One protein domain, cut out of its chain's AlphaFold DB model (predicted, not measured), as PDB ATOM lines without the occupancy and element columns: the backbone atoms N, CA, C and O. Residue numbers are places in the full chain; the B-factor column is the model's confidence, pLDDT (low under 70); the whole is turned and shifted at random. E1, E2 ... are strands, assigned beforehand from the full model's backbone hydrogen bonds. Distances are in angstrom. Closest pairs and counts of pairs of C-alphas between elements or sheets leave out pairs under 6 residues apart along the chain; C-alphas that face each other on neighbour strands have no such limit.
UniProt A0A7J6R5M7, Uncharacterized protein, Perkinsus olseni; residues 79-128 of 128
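Overview. This is residues 79 to 128 of the 128 residues of an uncharacterized protein of Perkinsus olseni (UniProt A0A7J6R5M7). One small, bent and twisted sheet of three strands makes the body: E2 runs in the middle, with E1 and E3 on either side. The first residues, 79 to 80, fold back beside E1, and a loop with no named element, residues 117 to 128, folds back at E3. The printed part has 50 residues with three named strands, E1, E2 and E3 along the chain, no named helix, and a sheet order of E1, E2, E3, antiparallel throughout. Its class is all strand, though under half of the residues, 24, are in named elements. It is compact, with a radius of gyration of the C-alphas of 10.7 A, and flat, spanning 30 by 28 by 15 A.

Arrangement. The inner strand is E2, residues 96 to 105, which bends by 109 degrees at residue 102. E1, residues 86 to 93, is an edge strand that bends by 66 degrees at residue 90. E3, residues 111 to 116, is the other edge strand. The three form a meander, each strand the antiparallel neighbour of the one before. E1 and E2 are a hairpin with a tight link, at 153 degrees between directions; C-alphas 90 and 101 face each other at 3.9 A, and N 89 and O 103 are within hydrogen-bond range at 2.8 A. E2 and E3 are a hairpin with a tight link, at 146 degrees; C-alphas 99 and 116 face each other at 4.3 A, and N 112 and O 104 are within hydrogen-bond range at 2.8 A. Residues 79 to 80 pair antiparallel with 86 to 88 of E1, and residues 122 to 123 with 115 to 116 of E3.

Along the chain. E1 measures 18.8 A, from C-alpha 86 at (47.921, -29.430, -12.989). E2 measures 16.3 A. E3 measures 12.8 A and ends at C-alpha 116, (50.518, -46.448, -17.817).

Size, cuts and confidence. The C-alphas of Gly 82 and Arg 125, the two farthest apart, are 30.3 A apart. The printed part has no cut and no long link. Residues 113 to 128 have pLDDT under 70.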
ATOM      1  N   LEU A  79      46.421 -30.829 -18.608       95.75
ATOM      2  CA  LEU A  79      45.074 -30.679 -18.073       95.75
ATOM      3  C   LEU A  79      45.161 -30.169 -16.642       95.75
ATOM      4  O   LEU A  79      45.876 -30.740 -15.812       95.75
ATOM      5  N   PHE A  80      44.395 -29.126 -16.367       95.88
ATOM      6  CA  PHE A  80      44.249 -28.482 -15.076       95.88
ATOM      7  C   PHE A  80      42.827 -28.701 -14.556       95.88
ATOM      8  O   PHE A  80      41.885 -28.782 -15.344       95.88
ATOM      9  N   ASP A  81      42.663 -28.800 -13.239       94.56
ATOM     10  CA  ASP A  81      41.339 -28.752 -12.616       94.56
ATOM     11  C   ASP A  81      40.763 -27.320 -12.607       94.56
ATOM     12  O   ASP A  81      41.443 -26.361 -12.978       94.56
ATOM     13  N   GLY A  82      39.513 -27.160 -12.157       92.62
ATOM     14  CA  GLY A  82      38.871 -25.842 -12.038       92.62
ATOM     15  C   GLY A  82      39.519 -24.891 -11.026       92.62
ATOM     16  O   GLY A  82      39.203 -23.705 -11.013       92.62
ATOM     17  N   GLY A  83      40.444 -25.384 -10.196       92.44
ATOM     18  CA  GLY A  83      41.285 -24.571  -9.319       92.44
ATOM     19  C   GLY A  83      42.611 -24.150  -9.960       92.44
ATOM     20  O   GLY A  83      43.424 -23.507  -9.297       92.44
ATOM     21  N   GLY A  84      42.862 -24.522 -11.219       92.31
ATOM     22  CA  GLY A  84      44.108 -24.242 -11.934       92.31
ATOM     23  C   GLY A  84      45.265 -25.170 -11.562       92.31
ATOM     24  O   GLY A  84      46.416 -24.902 -11.915       92.31
ATOM     25  N   ARG A  85      45.012 -26.273 -10.850       92.62
ATOM     26  CA  ARG A  85      46.051 -27.238 -10.476       92.62
ATOM     27  C   ARG A  85      46.287 -28.216 -11.618       92.62
ATOM     28  O   ARG A  85      45.352 -28.851 -12.092       92.62
ATOM     29  N   LEU A  86      47.549 -28.412 -12.004       92.06
ATOM     30  CA  LEU A  86      47.921 -29.430 -12.989       92.06
ATOM     31  C   LEU A  86      47.561 -30.833 -12.466       92.06
ATOM     32  O   LEU A  86      48.016 -31.241 -11.388       92.06
ATOM     33  N   ILE A  87      46.755 -31.564 -13.242       92.12
ATOM     34  CA  ILE A  87      46.307 -32.931 -12.941       92.12
ATOM     35  C   ILE A  87      46.820 -33.968 -13.942       92.12
ATOM     36  O   ILE A  87      46.895 -35.146 -13.595       92.12
ATOM     37  N   TYR A  88      47.208 -33.561 -15.152       91.38
ATOM     38  CA  TYR A  88      47.795 -34.454 -16.151       91.38
ATOM     39  C   TYR A  88      48.697 -33.681 -17.116       91.38
ATOM     40  O   TYR A  88      48.325 -32.601 -17.559       91.38
ATOM     41  N   GLU A  89      49.842 -34.252 -17.473       93.50
ATOM     42  CA  GLU A  89      50.695 -33.849 -18.592       93.50
ATOM     43  C   GLU A  89      51.135 -35.113 -19.332       93.50
ATOM     44  O   GLU A  89      51.752 -36.004 -18.742       93.50
ATOM     45  N   GLY A  90      50.807 -35.215 -20.615       92.69
ATOM     46  CA  GLY A  90      51.088 -36.418 -21.386       92.69
ATOM     47  C   GLY A  90      50.538 -36.364 -22.797       92.69
ATOM     48  O   GLY A  90      50.162 -35.301 -23.297       92.69
ATOM     49  N   THR A  91      50.524 -37.520 -23.454       93.19
ATOM     50  CA  THR A  91      50.074 -37.634 -24.841       93.19
ATOM     51  C   THR A  91      48.554 -37.694 -24.939       93.19
ATOM     52  O   THR A  91      47.879 -38.377 -24.159       93.19
ATOM     53  N   TRP A  92      48.010 -36.996 -25.932       94.06
ATOM     54  CA  TRP A  92      46.577 -36.946 -26.216       94.06
ATOM     55  C   TRP A  92      46.293 -37.459 -27.617       94.06
ATOM     56  O   TRP A  92      46.942 -37.049 -28.573       94.06
ATOM     57  N   GLU A  93      45.275 -38.301 -27.744       94.88
ATOM     58  CA  GLU A  93      44.803 -38.811 -29.022       94.88
ATOM     59  C   GLU A  93      43.276 -38.740 -29.068       94.88
ATOM     60  O   GLU A  93      42.591 -39.430 -28.313       94.88
ATOM     61  N   ARG A  94      42.730 -37.910 -29.968       93.94
ATOM     62  CA  ARG A  94      41.284 -37.822 -30.243       93.94
ATOM     63  C   ARG A  94      40.457 -37.631 -28.966       93.94
ATOM     64  O   ARG A  94      39.592 -38.442 -28.637       93.94
ATOM     65  N   ASP A  95      40.784 -36.576 -28.217       93.44
ATOM     66  CA  ASP A  95      40.195 -36.219 -26.918       93.44
ATOM     67  C   ASP A  95      40.460 -37.189 -25.759       93.44
ATOM     68  O   ASP A  95      39.987 -36.957 -24.641       93.44
ATOM     69  N   ARG A  96      41.252 -38.242 -25.975       90.62
ATOM     70  CA  ARG A  96      41.616 -39.205 -24.935       90.62
ATOM     71  C   ARG A  96      43.044 -38.975 -24.470       90.62
ATOM     72  O   ARG A  96      43.972 -38.882 -25.268       90.62
ATOM     73  N   ARG A  97      43.213 -38.943 -23.149       87.69
ATOM     74  CA  ARG A  97      44.522 -39.106 -22.513       87.69
ATOM     75  C   ARG A  97      45.015 -40.508 -22.807       87.69
ATOM     76  O   ARG A  97      44.256 -41.467 -22.674       87.69
ATOM     77  N   THR A  98      46.273 -40.614 -23.186       83.31
ATOM     78  CA  THR A  98      46.909 -41.908 -23.418       83.31
ATOM     79  C   THR A  98      47.709 -42.336 -22.182       83.31
ATOM     80  O   THR A  98      47.951 -41.519 -21.282       83.31
ATOM     81  N   PRO A  99      48.113 -43.615 -22.113       72.75
ATOM     82  CA  PRO A  99      48.878 -44.137 -20.991       72.75
ATOM     83  C   PRO A  99      50.240 -43.451 -20.788       72.75
ATOM     84  O   PRO A  99      50.717 -43.345 -19.662       72.75
ATOM     85  N   SER A 100      50.863 -42.936 -21.845       76.56
ATOM     86  CA  SER A 100      52.162 -42.264 -21.765       76.56
ATOM     87  C   SER A 100      52.010 -40.851 -21.184       76.56
ATOM     88  O   SER A 100      51.623 -39.903 -21.869       76.56
ATOM     89  N   CYS A 101      52.303 -40.692 -19.890       77.12
ATOM     90  CA  CYS A 101      52.213 -39.406 -19.204       77.12
ATOM     91  C   CYS A 101      53.523 -39.041 -18.501       77.12
ATOM     92  O   CYS A 101      54.187 -39.865 -17.877       77.12
ATOM     93  N   ARG A 102      53.905 -37.768 -18.590       81.75
ATOM     94  CA  ARG A 102      55.020 -37.216 -17.808       81.75
ATOM     95  C   ARG A 102      54.587 -36.905 -16.385       81.75
ATOM     96  O   ARG A 102      55.405 -36.950 -15.474       81.75
ATOM     97  N   PHE A 103      53.309 -36.585 -16.206       85.38
ATOM     98  CA  PHE A 103      52.730 -36.250 -14.921       85.38
ATOM     99  C   PHE A 103      51.261 -36.663 -14.881       85.38
ATOM    100  O   PHE A 103      50.491 -36.379 -15.796       85.38
ATOM    101  N   MET A 104      50.836 -37.260 -13.778       85.00
ATOM    102  CA  MET A 104      49.434 -37.467 -13.457       85.00
ATOM    103  C   MET A 104      49.236 -37.364 -11.953       85.00
ATOM    104  O   MET A 104      49.939 -38.006 -11.175       85.00
ATOM    105  N   ARG A 105      48.244 -36.584 -11.533       84.12
ATOM    106  CA  ARG A 105      47.812 -36.536 -10.141       84.12
ATOM    107  C   ARG A 105      46.650 -37.497  -9.935       84.12
ATOM    108  O   ARG A 105      45.604 -37.368 -10.566       84.12
ATOM    109  N   LEU A 106      46.844 -38.451  -9.037       79.00
ATOM    110  CA  LEU A 106      45.827 -39.414  -8.636       79.00
ATOM    111  C   LEU A 106      44.870 -38.794  -7.604       79.00
ATOM    112  O   LEU A 106      45.212 -37.834  -6.911       79.00
ATOM    113  N   GLN A 107      43.669 -39.366  -7.469       75.00
ATOM    114  CA  GLN A 107      42.637 -38.882  -6.535       75.00
ATOM    115  C   GLN A 107      43.083 -38.892  -5.065       75.00
ATOM    116  O   GLN A 107      42.630 -38.078  -4.270       75.00
ATOM    117  N   ASN A 108      44.003 -39.784  -4.711       75.56
ATOM    118  CA  ASN A 108      44.602 -39.884  -3.378       75.56
ATOM    119  C   ASN A 108      45.739 -38.867  -3.143       75.56
ATOM    120  O   ASN A 108      46.393 -38.904  -2.106       75.56
ATOM    121  N   GLY A 109      45.994 -37.965  -4.095       70.56
ATOM    122  CA  GLY A 109      47.012 -36.921  -3.998       70.56
ATOM    123  C   GLY A 109      48.405 -37.338  -4.469       70.56
ATOM    124  O   GLY A 109      49.230 -36.446  -4.695       70.56
ATOM    125  N   HIS A 110      48.648 -38.637  -4.684       70.94
ATOM    126  CA  HIS A 110      49.907 -39.135  -5.232       70.94
ATOM    127  C   HIS A 110      50.140 -38.606  -6.650       70.94
ATOM    128  O   HIS A 110      49.202 -38.370  -7.419       70.94
ATOM    129  N   VAL A 111      51.411 -38.397  -6.977       75.12
ATOM    130  CA  VAL A 111      51.854 -37.975  -8.301       75.12
ATOM    131  C   VAL A 111      52.506 -39.172  -8.969       75.12
ATOM    132  O   VAL A 111      53.262 -39.904  -8.348       75.12
ATOM    133  N   TYR A 112      52.185 -39.371 -10.236       72.19
ATOM    134  CA  TYR A 112      52.776 -40.399 -11.063       72.19
ATOM    135  C   TYR A 112      53.467 -39.762 -12.265       72.19
ATOM    136  O   TYR A 112      52.892 -38.894 -12.920       72.19
ATOM    137  N   ALA A 113      54.682 -40.210 -12.559       68.50
ATOM    138  CA  ALA A 113      55.417 -39.887 -13.774       68.50
ATOM    139  C   ALA A 113      55.894 -41.205 -14.405       68.50
ATOM    140  O   ALA A 113      56.680 -41.929 -13.786       68.50
ATOM    141  N   GLY A 114      55.391 -41.548 -15.595       69.44
ATOM    142  CA  GLY A 114      55.715 -42.803 -16.277       69.44
ATOM    143  C   GLY A 114      54.651 -43.275 -17.277       69.44
ATOM    144  O   GLY A 114      53.642 -42.613 -17.521       69.44
ATOM    145  N   GLU A 115      54.880 -44.441 -17.876       68.44
ATOM    146  CA  GLU A 115      53.939 -45.061 -18.811       68.44
ATOM    147  C   GLU A 115      52.860 -45.846 -18.058       68.44
ATOM    148  O   GLU A 115      53.152 -46.725 -17.258       68.44
ATOM    149  N   LEU A 116      51.586 -45.584 -18.312       64.69
ATOM    150  CA  LEU A 116      50.518 -46.448 -17.817       64.69
ATOM    151  C   LEU A 116      50.412 -47.698 -18.717       64.69
ATOM    152  O   LEU A 116      50.752 -47.667 -19.900       64.69
ATOM    153  N   ASP A 117      49.935 -48.813 -18.172       63.44
ATOM    154  CA  ASP A 117      49.538 -49.972 -18.967       63.44
ATOM    155  C   ASP A 117      48.196 -49.707 -19.677       63.44
ATOM    156  O   ASP A 117      47.510 -48.709 -19.436       63.44
ATOM    157  N   GLY A 118      47.769 -50.636 -20.539       54.94
ATOM    158  CA  GLY A 118      46.466 -50.575 -21.221       54.94
ATOM    159  C   GLY A 118      45.238 -50.596 -20.294       54.94
ATOM    160  O   GLY A 118      44.117 -50.469 -20.780       54.94
ATOM    161  N   TYR A 119      45.431 -50.736 -18.977       62.31
ATOM    162  CA  TYR A 119      44.396 -50.667 -17.944       62.31
ATOM    163  C   TYR A 119      44.466 -49.363 -17.130       62.31
ATOM    164  O   TYR A 119      43.736 -49.210 -16.150       62.31
ATOM    165  N   GLY A 120      45.329 -48.416 -17.523       59.12
ATOM    166  CA  GLY A 120      45.495 -47.126 -16.855       59.12
ATOM    167  C   GLY A 120      46.258 -47.205 -15.531       59.12
ATOM    168  O   GLY A 120      46.178 -46.272 -14.731       59.12
ATOM    169  N   ARG A 121      46.983 -48.301 -15.270       63.06
ATOM    170  CA  ARG A 121      47.814 -48.467 -14.070       63.06
ATOM    171  C   ARG A 121      49.260 -48.088 -14.372       63.06
ATOM    172  O   ARG A 121      49.732 -48.404 -15.456       63.06
ATOM    173  N   PRO A 122      49.994 -47.495 -13.421       61.66
ATOM    174  CA  PRO A 122      51.445 -47.341 -13.500       61.66
ATOM    175  C   PRO A 122      52.159 -48.595 -14.016       61.66
ATOM    176  O   PRO A 122      52.075 -49.650 -13.386       61.66
ATOM    177  N   SER A 123      52.872 -48.492 -15.136       54.41
ATOM    178  CA  SER A 123      53.658 -49.582 -15.717       54.41
ATOM    179  C   SER A 123      55.093 -49.113 -15.995       54.41
ATOM    180  O   SER A 123      55.348 -48.103 -16.637       54.41
ATOM    181  N   GLY A 124      56.076 -49.804 -15.421       56.09
ATOM    182  CA  GLY A 124      57.482 -49.387 -15.479       56.09
ATOM    183  C   GLY A 124      57.982 -48.694 -14.206       56.09
ATOM    184  O   GLY A 124      57.285 -48.619 -13.192       56.09
ATOM    185  N   ARG A 125      59.243 -48.239 -14.231       45.56
ATOM    186  CA  ARG A 125      59.918 -47.575 -13.100       45.56
ATOM    187  C   ARG A 125      59.412 -46.134 -12.945       45.56
ATOM    188  O   ARG A 125      60.092 -45.199 -13.346       45.56
ATOM    189  N   GLY A 126      58.217 -45.964 -12.388       52.22
ATOM    190  CA  GLY A 126      57.729 -44.666 -11.917       52.22
ATOM    191  C   GLY A 126      58.143 -44.427 -10.465       52.22
ATOM    192  O   GLY A 126      58.146 -45.356  -9.658       52.22
ATOM    193  N   SER A 127      58.511 -43.194 -10.130       53.59
ATOM    194  CA  SER A 127      58.741 -42.771  -8.744       53.59
ATOM    195  C   SER A 127      57.436 -42.224  -8.151       53.59
ATOM    196  O   SER A 127      56.733 -41.478  -8.833       53.59
ATOM    197  N   LEU A 128      57.115 -42.652  -6.923       50.38
ATOM    198  CA  LEU A 128      55.996 -42.173  -6.092       50.38
ATOM    199  C   LEU A 128      56.298 -40.816  -5.447       50.38
ATOM    200  O   LEU A 128      57.489 -40.576  -5.143       50.38
TER     201      LEU A 128